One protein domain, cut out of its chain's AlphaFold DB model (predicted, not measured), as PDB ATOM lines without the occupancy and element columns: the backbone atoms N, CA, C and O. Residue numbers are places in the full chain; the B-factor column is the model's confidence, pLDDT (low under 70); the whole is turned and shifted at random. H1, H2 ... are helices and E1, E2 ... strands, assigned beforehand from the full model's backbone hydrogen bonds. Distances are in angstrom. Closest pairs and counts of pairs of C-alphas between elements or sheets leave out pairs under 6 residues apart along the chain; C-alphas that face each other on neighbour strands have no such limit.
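Overview. This is residues 1071 to 1215 of the 1218 residues of the protein "Ricin B-type lectin domain-containing protein" of Lachnellula willkommii (UniProt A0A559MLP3). Look for a small sandwich of two sheets with crossed strands: the curled four-stranded sheet E2 E3 E7 E6 is face to face with the three-stranded sheet E1 E4 E5, though not flatly, their best planes standing 36 degrees apart. The long helix H2 starts beside E6 and runs outward, so that residues 1205 to 1215 stick out as an arm, while the short H1 lies off the sheets. The printed part has 145 residues, in the order H1 E1 E2 E3 E4 E5 E6 E7 H2; both sheets are antiparallel, in the orders E2 - E3 - E7 - E6 and E1 - E4 - E5. The class is mixed, with 68 residues, under half, in named elements. The whole is compact by its radius of gyration of the C-alphas, 16.0 A, yet elongated, spanning 56 by 34 by 31 A.

Along the chain. Begin with the larger sheet: E2 is residues 1109 to 1112, E3 residues 1124 to 1129 over 15.0 A, E7 residues 1177 to 1180 and E6 residues 1164 to 1167. In the other sheet, find C-alpha 1094 at (165.452, 58.890, -16.059), where E1 begins; it runs 14.4 A to residue 1100. E4, residues 1139 to 1144, is 15.2 A long, and E5 is residues 1155 to 1158. H1 is residues 1080 to 1086, 9.7 A. H2, residues 1188 to 1213, runs 36.4 A to C-alpha 1213 at (177.815, 21.527, -4.138).

Arrangement. In the strongly twisted larger sheet, E3 has staggered pairing: residues 1126 to 1129 pair with E2, where N 1111 and O 1127 are 2.9 A apart, and residues 1124 to 1125 with E7, where N 1179 and O 1124 are 2.8 A apart. E6 and E7 form a hairpin, with N 1166 and O 1178 at 2.8 A. In the other sheet, look for N 1096 and O 1141 at 2.8 A between E1 and E4, and N 1140 and O 1157 at 2.8 A in the hairpin E4 and E5. Between the sheets, the closest C-alphas of E5 and E6 are those of Val 1157 and Cys 1164, 4.4 A apart. H2 only grazes the larger sheet, with residues 1188 to 1196; its closest C-alphas with E6 are Ala 1192 and Phe 1167, 5.9 A apart. H1 is on neither sheet and apart from H2. In H1 and H2 every O i to N i+4 pair is within hydrogen-bond range.

Size, cuts and confidence. The C-alphas farthest apart, Ser 1081 and Lys 1215, are 56.3 A apart. The printed part has no cut; the link E2 to E3 is long. Mean pLDDT of the printed part is 71.0, with 45 residues under 70, among them 1181 to 1215.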
ATOM      1  N   VAL A1071     166.253  64.772  15.977       62.44
ATOM      2  CA  VAL A1071     167.084  63.892  15.146       62.44
ATOM      3  C   VAL A1071     167.837  62.905  16.045       62.44
ATOM      4  O   VAL A1071     168.630  63.305  16.900       62.44
ATOM      5  N   SER A1072     167.588  61.612  15.838       53.22
ATOM      6  CA  SER A1072     167.897  60.487  16.733       53.22
ATOM      7  C   SER A1072     169.387  60.180  16.932       53.22
ATOM      8  O   SER A1072     169.729  59.428  17.844       53.22
ATOM      9  N   ARG A1073     170.279  60.744  16.105       54.38
ATOM     10  CA  ARG A1073     171.744  60.605  16.241       54.38
ATOM     11  C   ARG A1073     172.474  61.931  16.471       54.38
ATOM     12  O   ARG A1073     173.302  62.006  17.369       54.38
ATOM     13  N   ALA A1074     172.165  62.974  15.697       46.97
ATOM     14  CA  ALA A1074     172.953  64.214  15.680       46.97
ATOM     15  C   ALA A1074     172.596  65.264  16.756       46.97
ATOM     16  O   ALA A1074     173.214  66.326  16.789       46.97
ATOM     17  N   GLY A1075     171.599  65.020  17.616       45.25
ATOM     18  CA  GLY A1075     171.270  65.937  18.719       45.25
ATOM     19  C   GLY A1075     170.738  67.302  18.259       45.25
ATOM     20  O   GLY A1075     171.137  68.339  18.786       45.25
ATOM     21  N   GLY A1076     169.842  67.313  17.270       58.81
ATOM     22  CA  GLY A1076     169.314  68.539  16.668       58.81
ATOM     23  C   GLY A1076     167.824  68.483  16.341       58.81
ATOM     24  O   GLY A1076     167.155  67.472  16.547       58.81
ATOM     25  N   VAL A1077     167.319  69.595  15.809       69.12
ATOM     26  CA  VAL A1077     165.988  69.691  15.197       69.12
ATOM     27  C   VAL A1077     166.157  69.622  13.687       69.12
ATOM     28  O   VAL A1077     166.899  70.435  13.132       69.12
ATOM     29  N   LEU A1078     165.456  68.693  13.037       72.06
ATOM     30  CA  LEU A1078     165.441  68.549  11.581       72.06
ATOM     31  C   LEU A1078     165.028  69.877  10.927       72.06
ATOM     32  O   LEU A1078     164.025  70.471  11.324       72.06
ATOM     33  N   GLN A1079     165.810  70.364   9.958       72.00
ATOM     34  CA  GLN A1079     165.557  71.630   9.260       72.00
ATOM     35  C   GLN A1079     165.127  71.345   7.812       72.00
ATOM     36  O   GLN A1079     165.999  71.151   6.965       72.00
ATOM     37  N   PRO A1080     163.817  71.345   7.483       72.75
ATOM     38  CA  PRO A1080     163.345  70.920   6.162       72.75
ATOM     39  C   PRO A1080     163.938  71.731   5.003       72.75
ATOM     40  O   PRO A1080     164.232  71.178   3.949       72.75
ATOM     41  N   SER A1081     164.181  73.031   5.206       72.56
ATOM     42  CA  SER A1081     164.849  73.886   4.218       72.56
ATOM     43  C   SER A1081     166.316  73.510   4.007       72.56
ATOM     44  O   SER A1081     166.754  73.420   2.868       72.56
ATOM     45  N   ALA A1082     167.069  73.236   5.076       70.12
ATOM     46  CA  ALA A1082     168.480  72.856   4.986       70.12
ATOM     47  C   ALA A1082     168.679  71.407   4.495       70.12
ATOM     48  O   ALA A1082     169.743  71.087   3.965       70.12
ATOM     49  N   ALA A1083     167.670  70.544   4.655       73.44
ATOM     50  CA  ALA A1083     167.616  69.212   4.055       73.44
ATOM     51  C   ALA A1083     167.282  69.272   2.552       73.44
ATOM     52  O   ALA A1083     167.943  68.595   1.766       73.44
ATOM     53  N   ALA A1084     166.341  70.129   2.137       72.50
ATOM     54  CA  ALA A1084     166.000  70.349   0.726       72.50
ATOM     55  C   ALA A1084     167.102  71.093  -0.059       72.50
ATOM     56  O   ALA A1084     167.368  70.759  -1.208       72.50
ATOM     57  N   GLU A1085     167.787  72.059   0.569       72.31
ATOM     58  CA  GLU A1085     169.013  72.685   0.041       72.31
ATOM     59  C   GLU A1085     170.114  71.633  -0.182       72.31
ATOM     60  O   GLU A1085     170.827  71.662  -1.182       72.31
ATOM     61  N   ALA A1086     170.246  70.693   0.760       69.94
ATOM     62  CA  ALA A1086     171.271  69.663   0.718       69.94
ATOM     63  C   ALA A1086     170.971  68.577  -0.329       69.94
ATOM     64  O   ALA A1086     171.879  68.192  -1.062       69.94
ATOM     65  N   ASN A1087     169.724  68.101  -0.428       76.00
ATOM     66  CA  ASN A1087     169.304  66.990  -1.291       76.00
ATOM     67  C   ASN A1087     168.399  67.472  -2.456       76.00
ATOM     68  O   ASN A1087     167.215  67.146  -2.475       76.00
ATOM     69  N   PRO A1088     168.905  68.244  -3.438       73.94
ATOM     70  CA  PRO A1088     168.082  68.739  -4.540       73.94
ATOM     71  C   PRO A1088     167.697  67.619  -5.520       73.94
ATOM     72  O   PRO A1088     168.563  66.928  -6.067       73.94
ATOM     73  N   LYS A1089     166.398  67.477  -5.809       72.31
ATOM     74  CA  LYS A1089     165.881  66.503  -6.784       72.31
ATOM     75  C   LYS A1089     166.437  66.728  -8.196       72.31
ATOM     76  O   LYS A1089     166.197  67.769  -8.809       72.31
ATOM     77  N   ASP A1090     167.075  65.708  -8.771       77.56
ATOM     78  CA  ASP A1090     167.451  65.705 -10.191       77.56
ATOM     79  C   ASP A1090     166.197  65.567 -11.077       77.56
ATOM     80  O   ASP A1090     165.696  64.471 -11.329       77.56
ATOM     81  N   THR A1091     165.684  66.693 -11.573       78.88
ATOM     82  CA  THR A1091     164.535  66.742 -12.497       78.88
ATOM     83  C   THR A1091     164.861  66.244 -13.910       78.88
ATOM     84  O   THR A1091     163.948  66.069 -14.717       78.88
ATOM     85  N   THR A1092     166.135  65.971 -14.214       79.00
ATOM     86  CA  THR A1092     166.583  65.351 -15.474       79.00
ATOM     87  C   THR A1092     166.742  63.829 -15.367       79.00
ATOM     88  O   THR A1092     167.074  63.168 -16.355       79.00
ATOM     89  N   ALA A1093     166.490  63.256 -14.185       80.19
ATOM     90  CA  ALA A1093     166.637  61.833 -13.918       80.19
ATOM     91  C   ALA A1093     165.650  60.965 -14.721       80.19
ATOM     92  O   ALA A1093     164.429  61.088 -14.628       80.19
ATOM     93  N   THR A1094     166.195  60.000 -15.458       83.81
ATOM     94  CA  THR A1094     165.452  58.890 -16.059       83.81
ATOM     95  C   THR A1094     165.322  57.772 -15.030       83.81
ATOM     96  O   THR A1094     166.307  57.117 -14.682       83.81
ATOM     97  N   LEU A1095     164.101  57.552 -14.537       83.88
ATOM     98  CA  LEU A1095     163.791  56.488 -13.583       83.88
ATOM     99  C   LEU A1095     163.456  55.183 -14.316       83.88
ATOM    100  O   LEU A1095     162.554  55.152 -15.152       83.88
ATOM    101  N   ALA A1096     164.139  54.092 -13.970       85.56
ATOM    102  CA  ALA A1096     163.737  52.740 -14.367       85.56
ATOM    103  C   ALA A1096     162.590  52.213 -13.488       85.56
ATOM    104  O   ALA A1096     161.688  51.534 -13.976       85.56
ATOM    105  N   PHE A1097     162.616  52.566 -12.201       87.38
ATOM    106  CA  PHE A1097     161.555  52.312 -11.231       87.38
ATOM    107  C   PHE A1097     161.435  53.518 -10.299       87.38
ATOM    108  O   PHE A1097     162.440  54.169 -10.010       87.38
ATOM    109  N   SER A1098     160.223  53.790  -9.817       88.75
ATOM    110  CA  SER A1098     159.955  54.848  -8.841       88.75
ATOM    111  C   SER A1098     159.196  54.295  -7.638       88.75
ATOM    112  O   SER A1098     158.383  53.380  -7.800       88.75
ATOM    113  N   ALA A1099     159.497  54.814  -6.443       86.38
ATOM    114  CA  ALA A1099     158.963  54.356  -5.156       86.38
ATOM    115  C   ALA A1099     159.022  52.821  -4.951       86.38
ATOM    116  O   ALA A1099     158.134  52.207  -4.347       86.38
ATOM    117  N   ALA A1100     160.072  52.180  -5.468       89.00
ATOM    118  CA  ALA A1100     160.267  50.739  -5.404       89.00
ATOM    119  C   ALA A1100     160.820  50.317  -4.036       89.00
ATOM    120  O   ALA A1100     161.707  50.961  -3.483       89.00
ATOM    121  N   SER A1101     160.326  49.200  -3.500       90.12
ATOM    122  CA  SER A1101     160.830  48.633  -2.245       90.12
ATOM    123  C   SER A1101     161.838  47.525  -2.528       90.12
ATOM    124  O   SER A1101     161.466  46.430  -2.955       90.12
ATOM    125  N   ILE A1102     163.118  47.832  -2.310       89.69
ATOM    126  CA  ILE A1102     164.240  46.908  -2.508       89.69
ATOM    127  C   ILE A1102     164.166  45.818  -1.439       89.69
ATOM    128  O   ILE A1102     164.137  46.124  -0.247       89.69
ATOM    129  N   LYS A1103     164.139  44.549  -1.864       89.56
ATOM    130  CA  LYS A1103     164.038  43.391  -0.968       89.56
ATOM    131  C   LYS A1103     165.334  42.597  -0.918       89.56
ATOM    132  O   LYS A1103     165.922  42.275  -1.946       89.56
ATOM    133  N   THR A1104     165.717  42.235   0.296       88.38
ATOM    134  CA  THR A1104     166.735  41.230   0.603       88.38
ATOM    135  C   THR A1104     166.228  39.817   0.283       88.38
ATOM    136  O   THR A1104     165.030  39.587   0.097       88.38
ATOM    137  N   SER A1105     167.133  38.838   0.258       88.25
ATOM    138  CA  SER A1105     166.810  37.432  -0.024       88.25
ATOM    139  C   SER A1105     165.967  36.735   1.051       88.25
ATOM    140  O   SER A1105     165.311  35.742   0.746       88.25
ATOM    141  N   SER A1106     165.919  37.269   2.277       84.81
ATOM    142  CA  SER A1106     164.972  36.848   3.323       84.81
ATOM    143  C   SER A1106     163.548  37.381   3.097       84.81
ATOM    144  O   SER A1106     162.629  36.994   3.816       84.81
ATOM    145  N   GLY A1107     163.343  38.258   2.107       87.81
ATOM    146  CA  GLY A1107     162.064  38.906   1.803       87.81
ATOM    147  C   GLY A1107     161.828  40.229   2.539       87.81
ATOM    148  O   GLY A1107     160.813  40.880   2.277       87.81
ATOM    149  N   GLN A1108     162.753  40.640   3.410       89.62
ATOM    150  CA  GLN A1108     162.712  41.897   4.161       89.62
ATOM    151  C   GLN A1108     163.144  43.081   3.286       89.62
ATOM    152  O   GLN A1108     164.001  42.931   2.411       89.62
ATOM    153  N   CYS A1109     162.560  44.252   3.508       91.88
ATOM    154  CA  CYS A1109     162.823  45.470   2.751       91.88
ATOM    155  C   CYS A1109     163.990  46.268   3.345       91.88
ATOM    156  O   CYS A1109     164.217  46.246   4.555       91.88
ATOM    157  N   LEU A1110     164.702  47.014   2.498       91.50
ATOM    158  CA  LEU A1110     165.517  48.135   2.971       91.50
ATOM    159  C   LEU A1110     164.590  49.218   3.538       91.50
ATOM    160  O   LEU A1110     163.552  49.511   2.938       91.50
ATOM    161  N   PHE A1111     164.973  49.809   4.666       90.81
ATOM    162  CA  PHE A1111     164.233  50.868   5.350       90.81
ATOM    163  C   PHE A1111     165.175  52.001   5.771       90.81
ATOM    164  O   PHE A1111     166.282  51.745   6.247       90.81
ATOM    165  N   ILE A1112     164.726  53.248   5.626       89.62
ATOM    166  CA  ILE A1112     165.407  54.442   6.138       89.62
ATOM    167  C   ILE A1112     164.475  55.268   7.027       89.62
ATOM    168  O   ILE A1112     163.317  55.514   6.692       89.62
ATOM    169  N   ASP A1113     165.013  55.718   8.158       86.25
ATOM    170  CA  ASP A1113     164.384  56.669   9.072       86.25
ATOM    171  C   ASP A1113     164.956  58.064   8.788       86.25
ATOM    172  O   ASP A1113     166.141  58.306   9.025       86.25
ATOM    173  N   SER A1114     164.133  58.993   8.290       81.00
ATOM    174  CA  SER A1114     164.575  60.366   8.002       81.00
ATOM    175  C   SER A1114     165.073  61.110   9.247       81.00
ATOM    176  O   SER A1114     165.877  62.032   9.135       81.00
ATOM    177  N   THR A1115     164.682  60.672  10.448       80.81
ATOM    178  CA  THR A1115     165.150  61.237  11.721       80.81
ATOM    179  C   THR A1115     166.480  60.650  12.202       80.81
ATOM    180  O   THR A1115     167.026  61.138  13.188       80.81
ATOM    181  N   ALA A1116     167.040  59.634  11.536       81.25
ATOM    182  CA  ALA A1116     168.263  58.953  11.977       81.25
ATOM    183  C   ALA A1116     169.574  59.546  11.418       81.25
ATOM    184  O   ALA A1116     170.649  59.052  11.763       81.25
ATOM    185  N   GLY A1117     169.505  60.574  10.566       79.12
ATOM    186  CA  GLY A1117     170.666  61.260   9.985       79.12
ATOM    187  C   GLY A1117     171.193  62.435  10.819       79.12
ATOM    188  O   GLY A1117     171.180  62.412  12.052       79.12
ATOM    189  N   ASP A1118     171.653  63.476  10.124       79.81
ATOM    190  CA  ASP A1118     171.946  64.804  10.664       79.81
ATOM    191  C   ASP A1118     170.788  65.804  10.443       79.81
ATOM    192  O   ASP A1118     169.709  65.457   9.961       79.81
ATOM    193  N   PHE A1119     170.997  67.074  10.803       78.06
ATOM    194  CA  PHE A1119     169.988  68.134  10.661       78.06
ATOM    195  C   PHE A1119     169.645  68.509   9.201       78.06
ATOM    196  O   PHE A1119     168.715  69.294   8.990       78.06
ATOM    197  N   ARG A1120     170.375  67.960   8.218       77.00
ATOM    198  CA  ARG A1120     170.193  68.094   6.761       77.00
ATOM    199  C   ARG A1120     169.843  66.751   6.092       77.00
ATOM    200  O   ARG A1120     170.024  66.617   4.883       77.00
ATOM    201  N   GLU A1121     169.407  65.751   6.863       80.56
ATOM    202  CA  GLU A1121     169.104  64.386   6.395       80.56
ATOM    203  C   GLU A1121     170.294  63.642   5.739       80.56
ATOM    204  O   GLU A1121     170.118  62.633   5.055       80.56
ATOM    205  N   ASN A1122     171.538  64.076   5.980       81.50
ATOM    206  CA  ASN A1122     172.724  63.307   5.596       81.50
ATOM    207  C   ASN A1122     173.019  62.201   6.616       81.50
ATOM    208  O   ASN A1122     172.650  62.282   7.782       81.50
ATOM    209  N   LEU A1123     173.755  61.177   6.181       83.25
ATOM    210  CA  LEU A1123     174.245  60.075   7.017       83.25
ATOM    211  C   LEU A1123     173.139  59.212   7.652       83.25
ATOM    212  O   LEU A1123     173.396  58.530   8.644       83.25
ATOM    213  N   ILE A1124     171.933  59.197   7.067       86.38
ATOM    214  CA  ILE A1124     170.849  58.296   7.485       86.38
ATOM    215  C   ILE A1124     171.300  56.840   7.263       86.38
ATOM    216  O   ILE A1124     171.556  56.475   6.112       86.38
ATOM    217  N   PRO A1125     171.387  55.994   8.306       85.62
ATOM    218  CA  PRO A1125     171.744  54.585   8.156       85.62
ATOM    219  C   PRO A1125     170.631  53.803   7.446       85.62
ATOM    220  O   PRO A1125     169.444  54.061   7.658       85.62
ATOM    221  N   ILE A1126     171.006  52.812   6.633       88.75
ATOM    222  CA  ILE A1126     170.045  51.919   5.972       88.75
ATOM    223  C   ILE A1126     169.832  50.673   6.835       88.75
ATOM    224  O   ILE A1126     170.740  49.869   7.031       88.75
ATOM    225  N   ALA A1127     168.608  50.507   7.328       87.44
ATOM    226  CA  ALA A1127     168.168  49.331   8.064       87.44
ATOM    227  C   ALA A1127     167.544  48.278   7.130       87.44
ATOM    228  O   ALA A1127     167.217  48.544   5.971       87.44
ATOM    229  N   VAL A1128     167.330  47.075   7.666       89.69
ATOM    230  CA  VAL A1128     166.521  46.020   7.042       89.69
ATOM    231  C   VAL A1128     165.347  45.718   7.969       89.69
ATOM    232  O   VAL A1128     165.552  45.451   9.151       89.69
ATOM    233  N   GLN A1129     164.123  45.772   7.443       87.56
ATOM    234  CA  GLN A1129     162.886  45.571   8.202       87.56
ATOM    235  C   GLN A1129     161.874  44.757   7.383       87.56
ATOM    236  O   GLN A1129     161.919  44.733   6.154       87.56
ATOM    237  N   ASP A1130     160.943  44.075   8.047       89.31
ATOM    238  CA  ASP A1130     159.828  43.414   7.365       89.31
ATOM    239  C   ASP A1130     159.024  44.437   6.543       89.31
ATOM    240  O   ASP A1130     158.684  45.505   7.043       89.31
ATOM    241  N   CYS A1131     158.730  44.122   5.278       89.44
ATOM    242  CA  CYS A1131     158.106  45.066   4.347       89.44
ATOM    243  C   CYS A1131     156.680  45.465   4.776       89.44
ATOM    244  O   CYS A1131     155.722  44.741   4.487       89.44
ATOM    245  N   THR A1132     156.524  46.633   5.395       87.56
ATOM    246  CA  THR A1132     155.227  47.236   5.746       87.56
ATOM    247  C   THR A1132     154.644  48.074   4.607       87.56
ATOM    248  O   THR A1132     153.445  48.343   4.578       87.56
ATOM    249  N   GLY A1133     155.480  48.479   3.647       83.12
ATOM    250  CA  GLY A1133     155.139  49.418   2.586       83.12
ATOM    251  C   GLY A1133     155.283  50.893   2.974       83.12
ATOM    252  O   GLY A1133     154.874  51.740   2.178       83.12
ATOM    253  N   ALA A1134     155.862  51.204   4.141       86.25
ATOM    254  CA  ALA A1134     156.091  52.566   4.628       86.25
ATOM    255  C   ALA A1134     156.926  53.429   3.662       86.25
ATOM    256  O   ALA A1134     157.651  52.919   2.808       86.25
ATOM    257  N   ALA A1135     156.860  54.757   3.817       85.00
ATOM    258  CA  ALA A1135     157.582  55.702   2.956       85.00
ATOM    259  C   ALA A1135     159.115  55.538   3.023       85.00
ATOM    260  O   ALA A1135     159.784  55.690   2.007       85.00
ATOM    261  N   GLY A1136     159.658  55.138   4.180       86.38
ATOM    262  CA  GLY A1136     161.076  54.795   4.342       86.38
ATOM    263  C   GLY A1136     161.515  53.520   3.605       86.38
ATOM    264  O   GLY A1136     162.705  53.245   3.526       86.38
ATOM    265  N   GLU A1137     160.587  52.742   3.037       90.88
ATOM    266  CA  GLU A1137     160.877  51.567   2.198       90.88
ATOM    267  C   GLU A1137     160.832  51.896   0.695       90.88
ATOM    268  O   GLU A1137     160.614  50.998  -0.123       90.88
ATOM    269  N   LYS A1138     160.915  53.173   0.300       90.75
ATOM    270  CA  LYS A1138     160.685  53.622  -1.084       90.75
ATOM    271  C   LYS A1138     161.943  54.236  -1.680       90.75
ATOM    272  O   LYS A1138     162.473  55.211  -1.155       90.75
ATOM    273  N   PHE A1139     162.381  53.660  -2.797       91.19
ATOM    274  CA  PHE A1139     163.569  54.077  -3.522       91.19
ATOM    275  C   PHE A1139     163.269  54.282  -5.010       91.19
ATOM    276  O   PHE A1139     162.598  53.466  -5.651       91.19
ATOM    277  N   ASP A1140     163.810  55.353  -5.574       89.25
ATOM    278  CA  ASP A1140     163.828  55.631  -7.004       89.25
ATOM    279  C   ASP A1140     165.141  55.107  -7.606       89.25
ATOM    280  O   ASP A1140     166.227  55.293  -7.052       89.25
ATOM    281  N   ILE A1141     165.045  54.416  -8.744       89.56
ATOM    282  CA  ILE A1141     166.178  53.763  -9.412       89.56
ATOM    283  C   ILE A1141     166.509  54.540 -10.687       89.56
ATOM    284  O   ILE A1141     165.854  54.371 -11.718       89.56
ATOM    285  N   VAL A1142     167.524  55.402 -10.614       85.44
ATOM    286  CA  VAL A1142     167.921  56.333 -11.681       85.44
ATOM    287  C   VAL A1142     168.935  55.672 -12.619       85.44
ATOM    288  O   VAL A1142     170.063  55.386 -12.209       85.44
ATOM    289  N   THR A1143     168.587  55.466 -13.890       85.25
ATOM    290  CA  THR A1143     169.483  54.880 -14.916       85.25
ATOM    291  C   THR A1143     170.240  55.908 -15.754       85.25
ATOM    292  O   THR A1143     171.241  55.555 -16.370       85.25
ATOM    293  N   ALA A1144     169.795  57.166 -15.770       77.44
ATOM    294  CA  ALA A1144     170.510  58.303 -16.352       77.44
ATOM    295  C   ALA A1144     170.048  59.609 -15.685       77.44
ATOM    296  O   ALA A1144     168.925  59.667 -15.196       77.44
ATOM    297  N   GLY A1145     170.870  60.658 -15.677       78.38
ATOM    298  CA  GLY A1145     170.522  61.986 -15.148       78.38
ATOM    299  C   GLY A1145     171.745  62.901 -15.055       78.38
ATOM    300  O   GLY A1145     172.857  62.497 -15.406       78.38
ATOM    301  N   ALA A1146     171.588  64.113 -14.525       75.12
ATOM    302  CA  ALA A1146     172.713  65.006 -14.232       75.12
ATOM    303  C   ALA A1146     173.710  64.371 -13.236       75.12
ATOM    304  O   ALA A1146     174.928  64.594 -13.335       75.12
ATOM    305  N   HIS A1147     173.197  63.520 -12.337       73.44
ATOM    306  CA  HIS A1147     173.957  62.792 -11.312       73.44
ATOM    307  C   HIS A1147     174.293  61.332 -11.689       73.44
ATOM    308  O   HIS A1147     175.066  60.690 -10.981       73.44
ATOM    309  N   ASN A1148     173.798  60.809 -12.821       78.12
ATOM    310  CA  ASN A1148     174.192  59.498 -13.361       78.12
ATOM    311  C   ASN A1148     174.454  59.589 -14.876       78.12
ATOM    312  O   ASN A1148     173.531  59.534 -15.686       78.12
ATOM    313  N   ASN A1149     175.726  59.735 -15.249       76.56
ATOM    314  CA  ASN A1149     176.179  59.870 -16.640       76.56
ATOM    315  C   ASN A1149     177.018  58.676 -17.134       76.56
ATOM    316  O   ASN A1149     177.719  58.798 -18.139       76.56
ATOM    317  N   GLU A1150     177.013  57.562 -16.403       74.38
ATOM    318  CA  GLU A1150     177.800  56.363 -16.705       74.38
ATOM    319  C   GLU A1150     176.925  55.268 -17.319       74.38
ATOM    320  O   GLU A1150     175.759  55.092 -16.961       74.38
ATOM    321  N   ALA A1151     177.494  54.504 -18.252       72.56
ATOM    322  CA  ALA A1151     176.776  53.407 -18.891       72.56
ATOM    323  C   ALA A1151     176.696  52.186 -17.960       72.56
ATOM    324  O   ALA A1151     177.670  51.815 -17.295       72.56
ATOM    325  N   ASN A1152     175.539  51.515 -17.961       80.25
ATOM    326  CA  ASN A1152     175.267  50.326 -17.146       80.25
ATOM    327  C   ASN A1152     175.512  50.562 -15.637       80.25
ATOM    328  O   ASN A1152     176.137  49.749 -14.953       80.25
ATOM    329  N   SER A1153     175.030  51.693 -15.117       79.50
ATOM    330  CA  SER A1153     174.969  52.001 -13.681       79.50
ATOM    331  C   SER A1153     173.605  52.545 -13.288       79.50
ATOM    332  O   SER A1153     172.979  53.294 -14.036       79.50
ATOM    333  N   THR A1154     173.182  52.210 -12.074       82.88
ATOM    334  CA  THR A1154     171.997  52.762 -11.416       82.88
ATOM    335  C   THR A1154     172.410  53.521 -10.168       82.88
ATOM    336  O   THR A1154     173.132  52.973  -9.336       82.88
ATOM    337  N   LEU A1155     171.913  54.743 -10.011       85.75
ATOM    338  CA  LEU A1155     171.939  55.459  -8.740       85.75
ATOM    339  C   LEU A1155     170.642  55.123  -7.987       85.75
ATOM    340  O   LEU A1155     169.555  55.195  -8.563       85.75
ATOM    341  N   VAL A1156     170.764  54.711  -6.725       89.56
ATOM    342  CA  VAL A1156     169.626  54.382  -5.855       89.56
ATOM    343  C   VAL A1156     169.364  55.576  -4.945       89.56
ATOM    344  O   VAL A1156     170.251  55.989  -4.200       89.56
ATOM    345  N   VAL A1157     168.161  56.136  -5.023       88.69
ATOM    346  CA  VAL A1157     167.774  57.385  -4.352       88.69
ATOM    347  C   VAL A1157     166.599  57.117  -3.419       88.69
ATOM    348  O   VAL A1157     165.708  56.349  -3.765       88.69
ATOM    349  N   SER A1158     166.576  57.729  -2.239       88.88
ATOM    350  CA  SER A1158     165.427  57.686  -1.328       88.88
ATOM    351  C   SER A1158     164.252  58.488  -1.892       88.88
ATOM    352  O   SER A1158     164.389  59.682  -2.146       88.88
ATOM    353  N   SER A1159     163.074  57.877  -2.028       87.88
ATOM    354  CA  SER A1159     161.852  58.594  -2.437       87.88
ATOM    355  C   SER A1159     161.249  59.452  -1.316       87.88
ATOM    356  O   SER A1159     160.295  60.186  -1.566       87.88
ATOM    357  N   LEU A1160     161.759  59.332  -0.083       86.81
ATOM    358  CA  LEU A1160     161.302  60.081   1.095       86.81
ATOM    359  C   LEU A1160     162.183  61.304   1.396       86.81
ATOM    360  O   LEU A1160     161.655  62.334   1.799       86.81
ATOM    361  N   THR A1161     163.501  61.178   1.216       83.19
ATOM    362  CA  THR A1161     164.510  62.174   1.644       83.19
ATOM    363  C   THR A1161     165.418  62.658   0.511       83.19
ATOM    364  O   THR A1161     166.300  63.480   0.732       83.19
ATOM    365  N   GLU A1162     165.260  62.116  -0.702       85.19
ATOM    366  CA  GLU A1162     166.007  62.457  -1.932       85.19
ATOM    367  C   GLU A1162     167.539  62.243  -1.871       85.19
ATOM    368  O   GLU A1162     168.229  62.304  -2.890       85.19
ATOM    369  N   GLY A1163     168.075  61.871  -0.704       83.94
ATOM    370  CA  GLY A1163     169.450  61.426  -0.504       83.94
ATOM    371  C   GLY A1163     169.757  60.104  -1.215       83.94
ATOM    372  O   GLY A1163     168.901  59.226  -1.366       83.94
ATOM    373  N   CYS A1164     171.004  59.949  -1.655       86.19
ATOM    374  CA  CYS A1164     171.449  58.809  -2.456       86.19
ATOM    375  C   CYS A1164     172.139  57.743  -1.602       86.19
ATOM    376  O   CYS A1164     172.919  58.073  -0.709       86.19
ATOM    377  N   LEU A1165     171.898  56.467  -1.911       89.25
ATOM    378  CA  LEU A1165     172.569  55.333  -1.276       89.25
ATOM    379  C   LEU A1165     174.069  55.383  -1.568       89.25
ATOM    380  O   LEU A1165     174.497  55.304  -2.722       89.25
ATOM    381  N   ASN A1166     174.857  55.482  -0.506       86.06
ATOM    382  CA  ASN A1166     176.310  55.476  -0.524       86.06
ATOM    383  C   ASN A1166     176.845  54.307   0.319       86.06
ATOM    384  O   ASN A1166     176.162  53.808   1.218       86.06
ATOM    385  N   PHE A1167     178.071  53.876   0.027       83.94
ATOM    386  CA  PHE A1167     178.765  52.825   0.767       83.94
ATOM    387  C   PHE A1167     180.179  53.287   1.132       83.94
ATOM    388  O   PHE A1167     180.920  53.745   0.262       83.94
ATOM    389  N   ASP A1168     180.542  53.166   2.408       79.12
ATOM    390  CA  ASP A1168     181.856  53.535   2.946       79.12
ATOM    391  C   ASP A1168     182.416  52.362   3.756       79.12
ATOM    392  O   ASP A1168     181.951  52.057   4.857       79.12
ATOM    393  N   ASP A1169     183.420  51.691   3.196       78.31
ATOM    394  CA  ASP A1169     184.069  50.507   3.766       78.31
ATOM    395  C   ASP A1169     184.812  50.803   5.078       78.31
ATOM    396  O   ASP A1169     184.993  49.906   5.905       78.31
ATOM    397  N   ARG A1170     185.168  52.072   5.311       77.69
ATOM    398  CA  ARG A1170     185.848  52.558   6.522       77.69
ATOM    399  C   ARG A1170     184.925  52.627   7.744       77.69
ATOM    400  O   ARG A1170     185.419  52.783   8.861       77.69
ATOM    401  N   ARG A1171     183.601  52.548   7.559       75.38
ATOM    402  CA  ARG A1171     182.620  52.540   8.659       75.38
ATOM    403  C   ARG A1171     182.540  51.174   9.338       75.38
ATOM    404  O   ARG A1171     182.857  50.139   8.753       75.38
ATOM    405  N   ALA A1172     182.058  51.172  10.580       73.38
ATOM    406  CA  ALA A1172     181.784  49.946  11.320       73.38
ATOM    407  C   ALA A1172     180.725  49.082  10.607       73.38
ATOM    408  O   ALA A1172     179.749  49.600  10.058       73.38
ATOM    409  N   ALA A1173     180.902  47.758  10.645       68.19
ATOM    410  CA  ALA A1173     179.961  46.812  10.053       68.19
ATOM    411  C   ALA A1173     178.545  47.018  10.628       68.19
ATOM    412  O   ALA A1173     178.357  47.010  11.843       68.19
ATOM    413  N   GLY A1174     177.565  47.218   9.743       69.62
ATOM    414  CA  GLY A1174     176.194  47.614  10.098       69.62
ATOM    415  C   GLY A1174     175.871  49.102   9.896       69.62
ATOM    416  O   GLY A1174     174.695  49.440   9.854       69.62
ATOM    417  N   ASP A1175     176.869  49.973   9.701       75.69
ATOM    418  CA  ASP A1175     176.683  51.402   9.360       75.69
ATOM    419  C   ASP A1175     177.303  51.777   7.993       75.69
ATOM    420  O   ASP A1175     177.260  52.924   7.562       75.69
ATOM    421  N   GLN A1176     177.885  50.801   7.283       82.12
ATOM    422  CA  GLN A1176     178.601  51.013   6.014       82.12
ATOM    423  C   GLN A1176     177.712  51.492   4.859       82.12
ATOM    424  O   GLN A1176     178.226  52.139   3.951       82.12
ATOM    425  N   ALA A1177     176.405  51.208   4.889       85.19
ATOM    426  CA  ALA A1177     175.434  51.647   3.888       85.19
ATOM    427  C   ALA A1177     174.508  52.727   4.472       85.19
ATOM    428  O   ALA A1177     173.812  52.495   5.462       85.19
ATOM    429  N   TYR A1178     174.504  53.909   3.856       87.88
ATOM    430  CA  TYR A1178     173.819  55.098   4.371       87.88
ATOM    431  C   TYR A1178     173.414  56.053   3.235       87.88
ATOM    432  O   TYR A1178     173.913  55.936   2.117       87.88
ATOM    433  N   LEU A1179     172.518  57.006   3.500       85.38
ATOM    434  CA  LEU A1179     172.141  58.046   2.533       85.38
ATOM    435  C   LEU A1179     173.034  59.287   2.649       85.38
ATOM    436  O   LEU A1179     173.324  59.757   3.751       85.38
ATOM    437  N   GLN A1180     173.442  59.852   1.513       79.25
ATOM    438  CA  GLN A1180     174.228  61.085   1.454       79.25
ATOM    439  C   GLN A1180     173.931  61.906   0.194       79.25
ATOM    440  O   GLN A1180     173.608  61.366  -0.868       79.25
ATOM    441  N   VAL A1181     174.126  63.217   0.302       69.00
ATOM    442  CA  VAL A1181     174.162  64.157  -0.825       69.00
ATOM    443  C   VAL A1181     175.280  63.812  -1.813       69.00
ATOM    444  O   VAL A1181     176.418  63.525  -1.430       69.00
ATOM    445  N   THR A1182     174.986  63.899  -3.112       54.66
ATOM    446  CA  THR A1182     175.937  63.621  -4.205       54.66
ATOM    447  C   THR A1182     176.820  64.835  -4.523       54.66
ATOM    448  O   THR A1182     176.767  65.425  -5.603       54.66
ATOM    449  N   ALA A1183     177.665  65.219  -3.563       35.72
ATOM    450  CA  ALA A1183     178.566  66.369  -3.663       35.72
ATOM    451  C   ALA A1183     179.718  66.162  -4.680       35.72
ATOM    452  O   ALA A1183     180.861  65.883  -4.321       35.72
ATOM    453  N   GLY A1184     179.416  66.313  -5.974       35.12
ATOM    454  CA  GLY A1184     180.362  66.604  -7.066       35.12
ATOM    455  C   GLY A1184     181.331  65.497  -7.520       35.12
ATOM    456  O   GLY A1184     181.798  65.540  -8.659       35.12
ATOM    457  N   SER A1185     181.637  64.493  -6.693       33.31
ATOM    458  CA  SER A1185     182.643  63.460  -7.001       33.31
ATOM    459  C   SER A1185     182.076  62.292  -7.822       33.31
ATOM    460  O   SER A1185     181.802  61.205  -7.311       33.31
ATOM    461  N   LYS A1186     181.908  62.523  -9.130       41.72
ATOM    462  CA  LYS A1186     181.240  61.604 -10.077       41.72
ATOM    463  C   LYS A1186     181.872  60.208 -10.224       41.72
ATOM    464  O   LYS A1186     181.218  59.313 -10.747       41.72
ATOM    465  N   SER A1187     183.117  60.004  -9.794       33.66
ATOM    466  CA  SER A1187     183.841  58.732  -9.956       33.66
ATOM    467  C   SER A1187     183.682  57.760  -8.782       33.66
ATOM    468  O   SER A1187     183.571  56.557  -9.002       33.66
ATOM    469  N   VAL A1188     183.658  58.252  -7.538       38.12
ATOM    470  CA  VAL A1188     183.799  57.392  -6.345       38.12
ATOM    471  C   VAL A1188     182.509  56.631  -6.025       38.12
ATOM    472  O   VAL A1188     182.537  55.415  -5.840       38.12
ATOM    473  N   GLN A1189     181.360  57.315  -6.019       42.38
ATOM    474  CA  GLN A1189     180.079  56.716  -5.606       42.38
ATOM    475  C   GLN A1189     179.605  55.608  -6.564       42.38
ATOM    476  O   GLN A1189     179.077  54.587  -6.128       42.38
ATOM    477  N   ILE A1190     179.856  55.755  -7.869       44.09
ATOM    478  CA  ILE A1190     179.493  54.745  -8.880       44.09
ATOM    479  C   ILE A1190     180.354  53.482  -8.723       44.09
ATOM    480  O   ILE A1190     179.866  52.369  -8.930       44.09
ATOM    481  N   GLN A1191     181.615  53.636  -8.312       33.34
ATOM    482  CA  GLN A1191     182.520  52.517  -8.058       33.34
ATOM    483  C   GLN A1191     182.144  51.776  -6.762       33.34
ATOM    484  O   GLN A1191     182.102  50.547  -6.766       33.34
ATOM    485  N   ALA A1192     181.758  52.503  -5.706       39.06
ATOM    486  CA  ALA A1192     181.234  51.929  -4.465       39.06
ATOM    487  C   ALA A1192     179.902  51.180  -4.672       39.06
ATOM    488  O   ALA A1192     179.748  50.054  -4.207       39.06
ATOM    489  N   CYS A1193     178.958  51.746  -5.436       39.53
ATOM    490  CA  CYS A1193     177.674  51.093  -5.711       39.53
ATOM    491  C   CYS A1193     177.842  49.830  -6.582       39.53
ATOM    492  O   CYS A1193     177.237  48.795  -6.297       39.53
ATOM    493  N   LYS A1194     178.743  49.864  -7.581       34.00
ATOM    494  CA  LYS A1194     179.140  48.667  -8.349       34.00
ATOM    495  C   LYS A1194     179.809  47.611  -7.458       34.00
ATOM    496  O   LYS A1194     179.491  46.437  -7.607       34.00
ATOM    497  N   ALA A1195     180.663  48.004  -6.509       32.69
ATOM    498  CA  ALA A1195     181.286  47.080  -5.555       32.69
ATOM    499  C   ALA A1195     180.280  46.472  -4.559       32.69
ATOM    500  O   ALA A1195     180.381  45.287  -4.250       32.69
ATOM    501  N   PHE A1196     179.286  47.235  -4.092       45.19
ATOM    502  CA  PHE A1196     178.228  46.730  -3.211       45.19
ATOM    503  C   PHE A1196     177.335  45.709  -3.928       45.19
ATOM    504  O   PHE A1196     177.138  44.606  -3.419       45.19
ATOM    505  N   ILE A1197     176.863  46.025  -5.140       46.47
ATOM    506  CA  ILE A1197     176.069  45.088  -5.953       46.47
ATOM    507  C   ILE A1197     176.901  43.843  -6.293       46.47
ATOM    508  O   ILE A1197     176.417  42.732  -6.097       46.47
ATOM    509  N   ALA A1198     178.167  44.003  -6.694       34.62
ATOM    510  CA  ALA A1198     179.067  42.878  -6.949       34.62
ATOM    511  C   ALA A1198     179.349  42.034  -5.695       34.62
ATOM    512  O   ALA A1198     179.443  40.821  -5.807       34.62
ATOM    513  N   SER A1199     179.426  42.627  -4.499       37.53
ATOM    514  CA  SER A1199     179.588  41.878  -3.239       37.53
ATOM    515  C   SER A1199     178.333  41.075  -2.894       37.53
ATOM    516  O   SER A1199     178.430  39.933  -2.446       37.53
ATOM    517  N   VAL A1200     177.143  41.636  -3.143       45.66
ATOM    518  CA  VAL A1200     175.870  40.916  -3.002       45.66
ATOM    519  C   VAL A1200     175.762  39.794  -4.042       45.66
ATOM    520  O   VAL A1200     175.324  38.700  -3.692       45.66
ATOM    521  N   GLU A1201     176.207  40.013  -5.284       39.75
ATOM    522  CA  GLU A1201     176.271  38.973  -6.319       39.75
ATOM    523  C   GLU A1201     177.338  37.905  -6.036       39.75
ATOM    524  O   GLU A1201     177.051  36.730  -6.238       39.75
ATOM    525  N   GLU A1202     178.525  38.239  -5.523       39.09
ATOM    526  CA  GLU A1202     179.540  37.250  -5.131       39.09
ATOM    527  C   GLU A1202     179.091  36.431  -3.919       39.09
ATOM    528  O   GLU A1202     179.287  35.215  -3.905       39.09
ATOM    529  N   GLU A1203     178.402  37.033  -2.942       40.66
ATOM    530  CA  GLU A1203     177.782  36.258  -1.866       40.66
ATOM    531  C   GLU A1203     176.637  35.376  -2.398       40.66
ATOM    532  O   GLU A1203     176.453  34.254  -1.920       40.66
ATOM    533  N   TYR A1204     175.906  35.815  -3.431       39.91
ATOM    534  CA  TYR A1204     174.866  35.012  -4.087       39.91
ATOM    535  C   TYR A1204     175.418  33.877  -4.947       39.91
ATOM    536  O   TYR A1204     174.884  32.773  -4.901       39.91
ATOM    537  N   VAL A1205     176.480  34.108  -5.716       42.44
ATOM    538  CA  VAL A1205     177.165  33.080  -6.509       42.44
ATOM    539  C   VAL A1205     177.876  32.116  -5.569       42.44
ATOM    540  O   VAL A1205     177.746  30.910  -5.747       42.44
ATOM    541  N   GLY A1206     178.517  32.606  -4.507       39.31
ATOM    542  CA  GLY A1206     179.068  31.785  -3.431       39.31
ATOM    543  C   GLY A1206     178.005  30.895  -2.785       39.31
ATOM    544  O   GLY A1206     178.176  29.676  -2.736       39.31
ATOM    545  N   LYS A1207     176.864  31.460  -2.370       40.25
ATOM    546  CA  LYS A1207     175.745  30.704  -1.778       40.25
ATOM    547  C   LYS A1207     175.037  29.785  -2.777       40.25
ATOM    548  O   LYS A1207     174.636  28.700  -2.380       40.25
ATOM    549  N   ALA A1208     174.919  30.140  -4.056       37.06
ATOM    550  CA  ALA A1208     174.296  29.298  -5.085       37.06
ATOM    551  C   ALA A1208     175.229  28.196  -5.615       37.06
ATOM    552  O   ALA A1208     174.755  27.150  -6.062       37.06
ATOM    553  N   VAL A1209     176.548  28.399  -5.559       39.38
ATOM    554  CA  VAL A1209     177.548  27.346  -5.781       39.38
ATOM    555  C   VAL A1209     177.595  26.420  -4.568       39.38
ATOM    556  O   VAL A1209     177.562  25.214  -4.772       39.38
ATOM    557  N   LEU A1210     177.556  26.941  -3.335       37.69
ATOM    558  CA  LEU A1210     177.420  26.129  -2.117       37.69
ATOM    559  C   LEU A1210     176.117  25.318  -2.105       37.69
ATOM    560  O   LEU A1210     176.152  24.111  -1.905       37.69
ATOM    561  N   ASP A1211     174.966  25.927  -2.389       39.41
ATOM    562  CA  ASP A1211     173.670  25.233  -2.391       39.41
ATOM    563  C   ASP A1211     173.524  24.217  -3.550       39.41
ATOM    564  O   ASP A1211     172.647  23.350  -3.506       39.41
ATOM    565  N   LYS A1212     174.419  24.261  -4.551       37.03
ATOM    566  CA  LYS A1212     174.614  23.188  -5.543       37.03
ATOM    567  C   LYS A1212     175.616  22.128  -5.078       37.03
ATOM    568  O   LYS A1212     175.291  20.947  -5.116       37.03
ATOM    569  N   THR A1213     176.798  22.501  -4.588       39.31
ATOM    570  CA  THR A1213     177.815  21.527  -4.138       39.31
ATOM    571  C   THR A1213     177.413  20.773  -2.868       39.31
ATOM    572  O   THR A1213     177.888  19.664  -2.655       39.31
ATOM    573  N   VAL A1214     176.476  21.306  -2.080       41.47
ATOM    574  CA  VAL A1214     175.807  20.623  -0.954       41.47
ATOM    575  C   VAL A1214     174.660  19.698  -1.418       41.47
ATOM    576  O   VAL A1214     174.130  18.934  -0.617       41.47
ATOM    577  N   LYS A1215     174.279  19.713  -2.706       39.25
ATOM    578  CA  LYS A1215     173.317  18.762  -3.307       39.25
ATOM    579  C   LYS A1215     173.967  17.686  -4.182       39.25
ATOM    580  O   LYS A1215     173.386  16.613  -4.307       39.25
TER     581      LYS A1215